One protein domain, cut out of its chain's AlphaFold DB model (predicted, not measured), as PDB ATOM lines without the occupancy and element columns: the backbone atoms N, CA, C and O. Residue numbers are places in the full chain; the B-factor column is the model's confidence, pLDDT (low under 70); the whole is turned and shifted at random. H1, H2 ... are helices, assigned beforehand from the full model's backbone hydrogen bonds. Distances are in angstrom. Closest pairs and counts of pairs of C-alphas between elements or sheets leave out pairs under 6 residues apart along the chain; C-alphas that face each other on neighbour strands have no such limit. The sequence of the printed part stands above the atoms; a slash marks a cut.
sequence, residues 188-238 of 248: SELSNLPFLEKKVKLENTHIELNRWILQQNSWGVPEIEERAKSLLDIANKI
ATOM      1  N   SER A 188     -20.752 -61.548 -17.527       60.53
ATOM      2  CA  SER A 188     -20.520 -62.970 -17.225       60.53
ATOM      3  C   SER A 188     -19.043 -63.371 -17.283       60.53
ATOM      4  O   SER A 188     -18.596 -64.173 -16.466       60.53
ATOM      5  N   GLU A 189     -18.265 -62.790 -18.197       59.66
ATOM      6  CA  GLU A 189     -16.832 -63.074 -18.350       59.66
ATOM      7  C   GLU A 189     -15.967 -62.388 -17.290       59.66
ATOM      8  O   GLU A 189     -14.829 -62.795 -17.054       59.66
ATOM      9  N   LEU A 190     -16.489 -61.334 -16.660       60.06
ATOM     10  CA  LEU A 190     -15.761 -60.544 -15.674       60.06
ATOM     11  C   LEU A 190     -15.923 -61.104 -14.257       60.06
ATOM     12  O   LEU A 190     -14.970 -61.028 -13.494       60.06
ATOM     13  N   SER A 191     -17.071 -61.694 -13.897       52.44
ATOM     14  CA  SER A 191     -17.457 -62.058 -12.515       52.44
ATOM     15  C   SER A 191     -16.319 -62.588 -11.621       52.44
ATOM     16  O   SER A 191     -16.041 -62.007 -10.570       52.44
ATOM     17  N   ASN A 192     -15.602 -63.634 -12.049       64.56
ATOM     18  CA  ASN A 192     -14.668 -64.374 -11.186       64.56
ATOM     19  C   ASN A 192     -13.187 -63.985 -11.339       64.56
ATOM     20  O   ASN A 192     -12.330 -64.612 -10.718       64.56
ATOM     21  N   LEU A 193     -12.867 -62.973 -12.149       72.31
ATOM     22  CA  LEU A 193     -11.476 -62.617 -12.438       72.31
ATOM     23  C   LEU A 193     -10.870 -61.665 -11.381       72.31
ATOM     24  O   LEU A 193     -11.571 -60.777 -10.873       72.31
ATOM     25  N   PRO A 194      -9.567 -61.793 -11.063       74.62
ATOM     26  CA  PRO A 194      -8.809 -60.779 -10.328       74.62
ATOM     27  C   PRO A 194      -8.834 -59.414 -11.034       74.62
ATOM     28  O   PRO A 194      -8.973 -59.338 -12.254       74.62
ATOM     29  N   PHE A 195      -8.670 -58.314 -10.286       78.50
ATOM     30  CA  PHE A 195      -8.782 -56.954 -10.840       78.50
ATOM     31  C   PHE A 195      -7.866 -56.700 -12.046       78.50
ATOM     32  O   PHE A 195      -8.326 -56.171 -13.054       78.50
ATOM     33  N   LEU A 196      -6.599 -57.119 -11.978       78.62
ATOM     34  CA  LEU A 196      -5.650 -56.925 -13.079       78.62
ATOM     35  C   LEU A 196      -6.082 -57.664 -14.356       78.62
ATOM     36  O   LEU A 196      -5.924 -57.136 -15.451       78.62
ATOM     37  N   GLU A 197      -6.703 -58.836 -14.227       78.25
ATOM     38  CA  GLU A 197      -7.233 -59.598 -15.364       78.25
ATOM     39  C   GLU A 197      -8.530 -58.981 -15.912       78.25
ATOM     40  O   GLU A 197      -8.729 -58.908 -17.126       78.25
ATOM     41  N   LYS A 198      -9.392 -58.453 -15.028       77.19
ATOM     42  CA  LYS A 198     -10.569 -57.655 -15.419       77.19
ATOM     43  C   LYS A 198     -10.161 -56.406 -16.199       77.19
ATOM     44  O   LYS A 198     -10.813 -56.065 -17.182       77.19
ATOM     45  N   LYS A 199      -9.079 -55.746 -15.780       80.25
ATOM     46  CA  LYS A 199      -8.556 -54.518 -16.385       80.25
ATOM     47  C   LYS A 199      -8.170 -54.733 -17.850       80.25
ATOM     48  O   LYS A 199      -8.643 -53.982 -18.692       80.25
ATOM     49  N   VAL A 200      -7.457 -55.816 -18.163       81.06
ATOM     50  CA  VAL A 200      -7.099 -56.190 -19.548       81.06
ATOM     51  C   VAL A 200      -8.341 -56.379 -20.425       81.06
ATOM     52  O   VAL A 200      -8.393 -55.917 -21.560       81.06
ATOM     53  N   LYS A 201      -9.397 -57.014 -19.903       74.50
ATOM     54  CA  LYS A 201     -10.660 -57.168 -20.646       74.50
ATOM     55  C   LYS A 201     -11.410 -55.847 -20.835       74.50
ATOM     56  O   LYS A 201     -12.117 -55.685 -21.827       74.50
ATOM     57  N   LEU A 202     -11.260 -54.912 -19.900       72.94
ATOM     58  CA  LEU A 202     -11.854 -53.580 -19.979       72.94
ATOM     59  C   LEU A 202     -11.071 -52.629 -20.899       72.94
ATOM     60  O   LEU A 202     -11.654 -51.639 -21.320       72.94
ATOM     61  N   GLU A 203      -9.816 -52.910 -21.266       75.31
ATOM     62  CA  GLU A 203      -9.016 -52.040 -22.154       75.31
ATOM     63  C   GLU A 203      -9.677 -51.795 -23.516       75.31
ATOM     64  O   GLU A 203      -9.551 -50.712 -24.080       75.31
ATOM     65  N   ASN A 204     -10.440 -52.771 -24.012       70.44
ATOM     66  CA  ASN A 204     -11.125 -52.688 -25.304       70.44
ATOM     67  C   ASN A 204     -12.554 -52.119 -25.210       70.44
ATOM     68  O   ASN A 204     -13.303 -52.173 -26.183       70.44
ATOM     69  N   THR A 205     -12.983 -51.613 -24.047       68.88
ATOM     70  CA  THR A 205     -14.322 -51.028 -23.905       68.88
ATOM     71  C   THR A 205     -14.388 -49.623 -24.504       68.88
ATOM     72  O   THR A 205     -13.535 -48.778 -24.248       68.88
ATOM     73  N   HIS A 206     -15.454 -49.332 -25.253       67.81
ATOM     74  CA  HIS A 206     -15.745 -47.979 -25.748       67.81
ATOM     75  C   HIS A 206     -16.471 -47.100 -24.712       67.81
ATOM     76  O   HIS A 206     -16.918 -46.000 -25.027       67.81
ATOM     77  N   ILE A 207     -16.631 -47.585 -23.477       71.69
ATOM     78  CA  ILE A 207     -17.324 -46.863 -22.410       71.69
ATOM     79  C   ILE A 207     -16.318 -45.966 -21.688       71.69
ATOM     80  O   ILE A 207     -15.537 -46.417 -20.851       71.69
ATOM     81  N   GLU A 208     -16.382 -44.669 -21.978       71.88
ATOM     82  CA  GLU A 208     -15.490 -43.637 -21.428       71.88
ATOM     83  C   GLU A 208     -15.429 -43.620 -19.894       71.88
ATOM     84  O   GLU A 208     -14.365 -43.408 -19.312       71.88
ATOM     85  N   LEU A 209     -16.547 -43.934 -19.229       68.50
ATOM     86  CA  LEU A 209     -16.648 -44.011 -17.765       68.50
ATOM     87  C   LEU A 209     -15.727 -45.074 -17.142       68.50
ATOM     88  O   LEU A 209     -15.437 -45.014 -15.946       68.50
ATOM     89  N   ASN A 210     -15.256 -46.035 -17.939       73.94
ATOM     90  CA  ASN A 210     -14.375 -47.105 -17.483       73.94
ATOM     91  C   ASN A 210     -12.889 -46.736 -17.622       73.94
ATOM     92  O   ASN A 210     -12.050 -47.389 -17.008       73.94
ATOM     93  N   ARG A 211     -12.532 -45.672 -18.361       79.12
ATOM     94  CA  ARG A 211     -11.123 -45.276 -18.560       79.12
ATOM     95  C   ARG A 211     -10.417 -44.927 -17.254       79.12
ATOM     96  O   ARG A 211      -9.246 -45.253 -17.091       79.12
ATOM     97  N   TRP A 212     -11.133 -44.323 -16.306       82.88
ATOM     98  CA  TRP A 212     -10.593 -44.027 -14.977       82.88
ATOM     99  C   TRP A 212     -10.193 -45.308 -14.220       82.88
ATOM    100  O   TRP A 212      -9.153 -45.338 -13.568       82.88
ATOM    101  N   ILE A 213     -10.956 -46.399 -14.377       81.31
ATOM    102  CA  ILE A 213     -10.655 -47.716 -13.783       81.31
ATOM    103  C   ILE A 213      -9.341 -48.270 -14.346       81.31
ATOM    104  O   ILE A 213      -8.530 -48.833 -13.611       81.31
ATOM    105  N   LEU A 214      -9.092 -48.065 -15.646       82.56
ATOM    106  CA  LEU A 214      -7.868 -48.504 -16.326       82.56
ATOM    107  C   LEU A 214      -6.610 -47.759 -15.844       82.56
ATOM    108  O   LEU A 214      -5.492 -48.195 -16.114       82.56
ATOM    109  N   GLN A 215      -6.749 -46.664 -15.102       84.00
ATOM    110  CA  GLN A 215      -5.613 -45.933 -14.532       84.00
ATOM    111  C   GLN A 215      -5.241 -46.430 -13.130       84.00
ATOM    112  O   GLN A 215      -4.145 -46.143 -12.656       84.00
ATOM    113  N   GLN A 216      -6.101 -47.233 -12.494       84.25
ATOM    114  CA  GLN A 216      -5.881 -47.704 -11.129       84.25
ATOM    115  C   GLN A 216      -5.012 -48.962 -11.089       84.25
ATOM    116  O   GLN A 216      -5.124 -49.847 -11.944       84.25
ATOM    117  N   ASN A 217      -4.136 -49.050 -10.088       83.06
ATOM    118  CA  ASN A 217      -3.271 -50.216  -9.854       83.06
ATOM    119  C   ASN A 217      -3.922 -51.254  -8.929       83.06
ATOM    120  O   ASN A 217      -3.541 -52.424  -8.934       83.06
ATOM    121  N   SER A 218      -4.924 -50.827  -8.167       77.31
ATOM    122  CA  SER A 218      -5.713 -51.628  -7.241       77.31
ATOM    123  C   SER A 218      -7.194 -51.325  -7.421       77.31
ATOM    124  O   SER A 218      -7.576 -50.315  -8.007       77.31
ATOM    125  N   TRP A 219      -8.029 -52.234  -6.926       72.94
ATOM    126  CA  TRP A 219      -9.463 -52.014  -6.846       72.94
ATOM    127  C   TRP A 219      -9.948 -52.367  -5.461       72.94
ATOM    128  O   TRP A 219     -10.092 -53.541  -5.107       72.94
ATOM    129  N   GLY A 220     -10.166 -51.329  -4.678       61.34
ATOM    130  CA  GLY A 220     -10.720 -51.418  -3.356       61.34
ATOM    131  C   GLY A 220     -11.487 -50.154  -3.017       61.34
ATOM    132  O   GLY A 220     -11.971 -49.404  -3.860       61.34
ATOM    133  N   VAL A 221     -11.623 -49.963  -1.721       54.94
ATOM    134  CA  VAL A 221     -12.370 -48.884  -1.085       54.94
ATOM    135  C   VAL A 221     -11.988 -47.508  -1.604       54.94
ATOM    136  O   VAL A 221     -12.895 -46.792  -2.027       54.94
ATOM    137  N   PRO A 222     -10.698 -47.116  -1.564       68.31
ATOM    138  CA  PRO A 222     -10.339 -45.740  -1.869       68.31
ATOM    139  C   PRO A 222     -10.676 -45.417  -3.322       68.31
ATOM    140  O   PRO A 222     -11.195 -44.343  -3.609       68.31
ATOM    141  N   GLU A 223     -10.484 -46.387  -4.222       77.69
ATOM    142  CA  GLU A 223     -10.809 -46.226  -5.631       77.69
ATOM    143  C   GLU A 223     -12.324 -46.171  -5.873       77.69
ATOM    144  O   GLU A 223     -12.798 -45.365  -6.672       77.69
ATOM    145  N   ILE A 224     -13.114 -46.984  -5.165       70.56
ATOM    146  CA  ILE A 224     -14.581 -46.959  -5.267       70.56
ATOM    147  C   ILE A 224     -15.138 -45.610  -4.785       70.56
ATOM    148  O   ILE A 224     -16.028 -45.053  -5.433       70.56
ATOM    149  N   GLU A 225     -14.626 -45.061  -3.682       66.81
ATOM    150  CA  GLU A 225     -15.061 -43.761  -3.156       66.81
ATOM    151  C   GLU A 225     -14.639 -42.597  -4.060       66.81
ATOM    152  O   GLU A 225     -15.459 -41.731  -4.380       66.81
ATOM    153  N   GLU A 226     -13.387 -42.594  -4.524       79.50
ATOM    154  CA  GLU A 226     -12.880 -41.576  -5.446       79.50
ATOM    155  C   GLU A 226     -13.678 -41.574  -6.753       79.50
ATOM    156  O   GLU A 226     -14.108 -40.519  -7.234       79.50
ATOM    157  N   ARG A 227     -13.965 -42.766  -7.287       82.94
ATOM    158  CA  ARG A 227     -14.801 -42.912  -8.474       82.94
ATOM    159  C   ARG A 227     -16.221 -42.432  -8.233       82.94
ATOM    160  O   ARG A 227     -16.751 -41.715  -9.077       82.94
ATOM    161  N   ALA A 228     -16.839 -42.795  -7.110       76.75
ATOM    162  CA  ALA A 228     -18.193 -42.351  -6.786       76.75
ATOM    163  C   ALA A 228     -18.281 -40.818  -6.747       76.75
ATOM    164  O   ALA A 228     -19.197 -40.242  -7.333       76.75
ATOM    165  N   LYS A 229     -17.293 -40.160  -6.128       79.31
ATOM    166  CA  LYS A 229     -17.205 -38.697  -6.070       79.31
ATOM    167  C   LYS A 229     -17.016 -38.077  -7.455       79.31
ATOM    168  O   LYS A 229     -17.755 -37.172  -7.824       79.31
ATOM    169  N   SER A 230     -16.083 -38.609  -8.244       80.81
ATOM    170  CA  SER A 230     -15.819 -38.149  -9.613       80.81
ATOM    171  C   SER A 230     -17.056 -38.267 -10.513       80.81
ATOM    172  O   SER A 230     -17.417 -37.327 -11.221       80.81
ATOM    173  N   LEU A 231     -17.761 -39.399 -10.445       76.19
ATOM    174  CA  LEU A 231     -18.986 -39.616 -11.209       76.19
ATOM    175  C   LEU A 231     -20.115 -38.674 -10.767       76.19
ATOM    176  O   LEU A 231     -20.869 -38.204 -11.617       76.19
ATOM    177  N   LEU A 232     -20.219 -38.371  -9.471       76.00
ATOM    178  CA  LEU A 232     -21.192 -37.409  -8.951       76.00
ATOM    179  C   LEU A 232     -20.892 -35.981  -9.436       76.00
ATOM    180  O   LEU A 232     -21.802 -35.274  -9.864       76.00
ATOM    181  N   ASP A 233     -19.620 -35.578  -9.452       77.31
ATOM    182  CA  ASP A 233     -19.198 -34.276  -9.983       77.31
ATOM    183  C   ASP A 233     -19.505 -34.139 -11.483       77.31
ATOM    184  O   ASP A 233     -19.889 -33.064 -11.950       77.31
ATOM    185  N   ILE A 234     -19.353 -35.223 -12.251       76.31
ATOM    186  CA  ILE A 234     -19.748 -35.273 -13.665       76.31
ATOM    187  C   ILE A 234     -21.271 -35.175 -13.794       76.31
ATOM    188  O   ILE A 234     -21.763 -34.375 -14.591       76.31
ATOM    189  N   ALA A 235     -22.020 -35.945 -13.001       72.50
ATOM    190  CA  ALA A 235     -23.479 -35.934 -13.028       72.50
ATOM    191  C   ALA A 235     -24.042 -34.535 -12.733       72.50
ATOM    192  O   ALA A 235     -24.884 -34.061 -13.487       72.50
ATOM    193  N   ASN A 236     -23.505 -33.830 -11.733       71.94
ATOM    194  CA  ASN A 236     -23.916 -32.465 -11.380       71.94
ATOM    195  C   ASN A 236     -23.664 -31.431 -12.493       71.94
ATOM    196  O   ASN A 236     -24.340 -30.407 -12.551       71.94
ATOM    197  N   LYS A 237     -22.693 -31.675 -13.381       76.38
ATOM    198  CA  LYS A 237     -22.429 -30.805 -14.541       76.38
ATOM    199  C   LYS A 237     -23.382 -31.068 -15.702       76.38
ATOM    200  O   LYS A 237     -23.652 -30.159 -16.477       76.38
ATOM    201  N   ILE A 238     -23.831 -32.313 -15.855       77.31
ATOM    202  CA  ILE A 238     -24.697 -32.747 -16.959       77.31
ATOM    203  C   ILE A 238     -26.164 -32.481 -16.616       77.31
ATOM    204  O   ILE A 238     -26.905 -31.932 -17.427       77.31
TER     205      ILE A 238
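What this domain is: This is residues 188 to 238 of the 248 residues of an uncharacterized protein of Nostoc punctiforme (strain ATCC 29133 / PCC 73102) (UniProt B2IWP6). A short helix, H1, and a longer one, H2, are kept apart at opposite ends of a loose frame, and a long link, residues 203 to 220, winds through the space between them. The last part of H2, residues 232 to 238, sticks out free. The printed part has 51 residues, with two named helices in the order H1, H2 and no named strand, and its class is all helix. It is only just loose, close to compact, with a radius of gyration of the C-alphas of 11.9 A and spans of 33 by 25 by 19 A.

Where its parts are: H1, residues 195 to 202, begins at C-alpha 195 (-8.782, -56.954, -10.840) and is 10.2 A long from first to last C-alpha. H2, residues 221 to 238, is 25.8 A long and ends at C-alpha 238 (-24.697, -32.747, -16.959).

How they stand to each other: H1 and H2 are apart, with no C-alpha of the one within 8 A of the other. In both helices every O i to N i+4 pair is within hydrogen-bond range.

The domain as a whole: The two C-alphas farthest apart, those of Asn 192 and Lys 237, are 34.6 A apart. The printed part has no cut, and the link from H1 to H2 is long. The mean pLDDT of the printed part is 73.8, and residues 188 to 192, 205 to 206, 209, 220 to 222 and 225 are under 70.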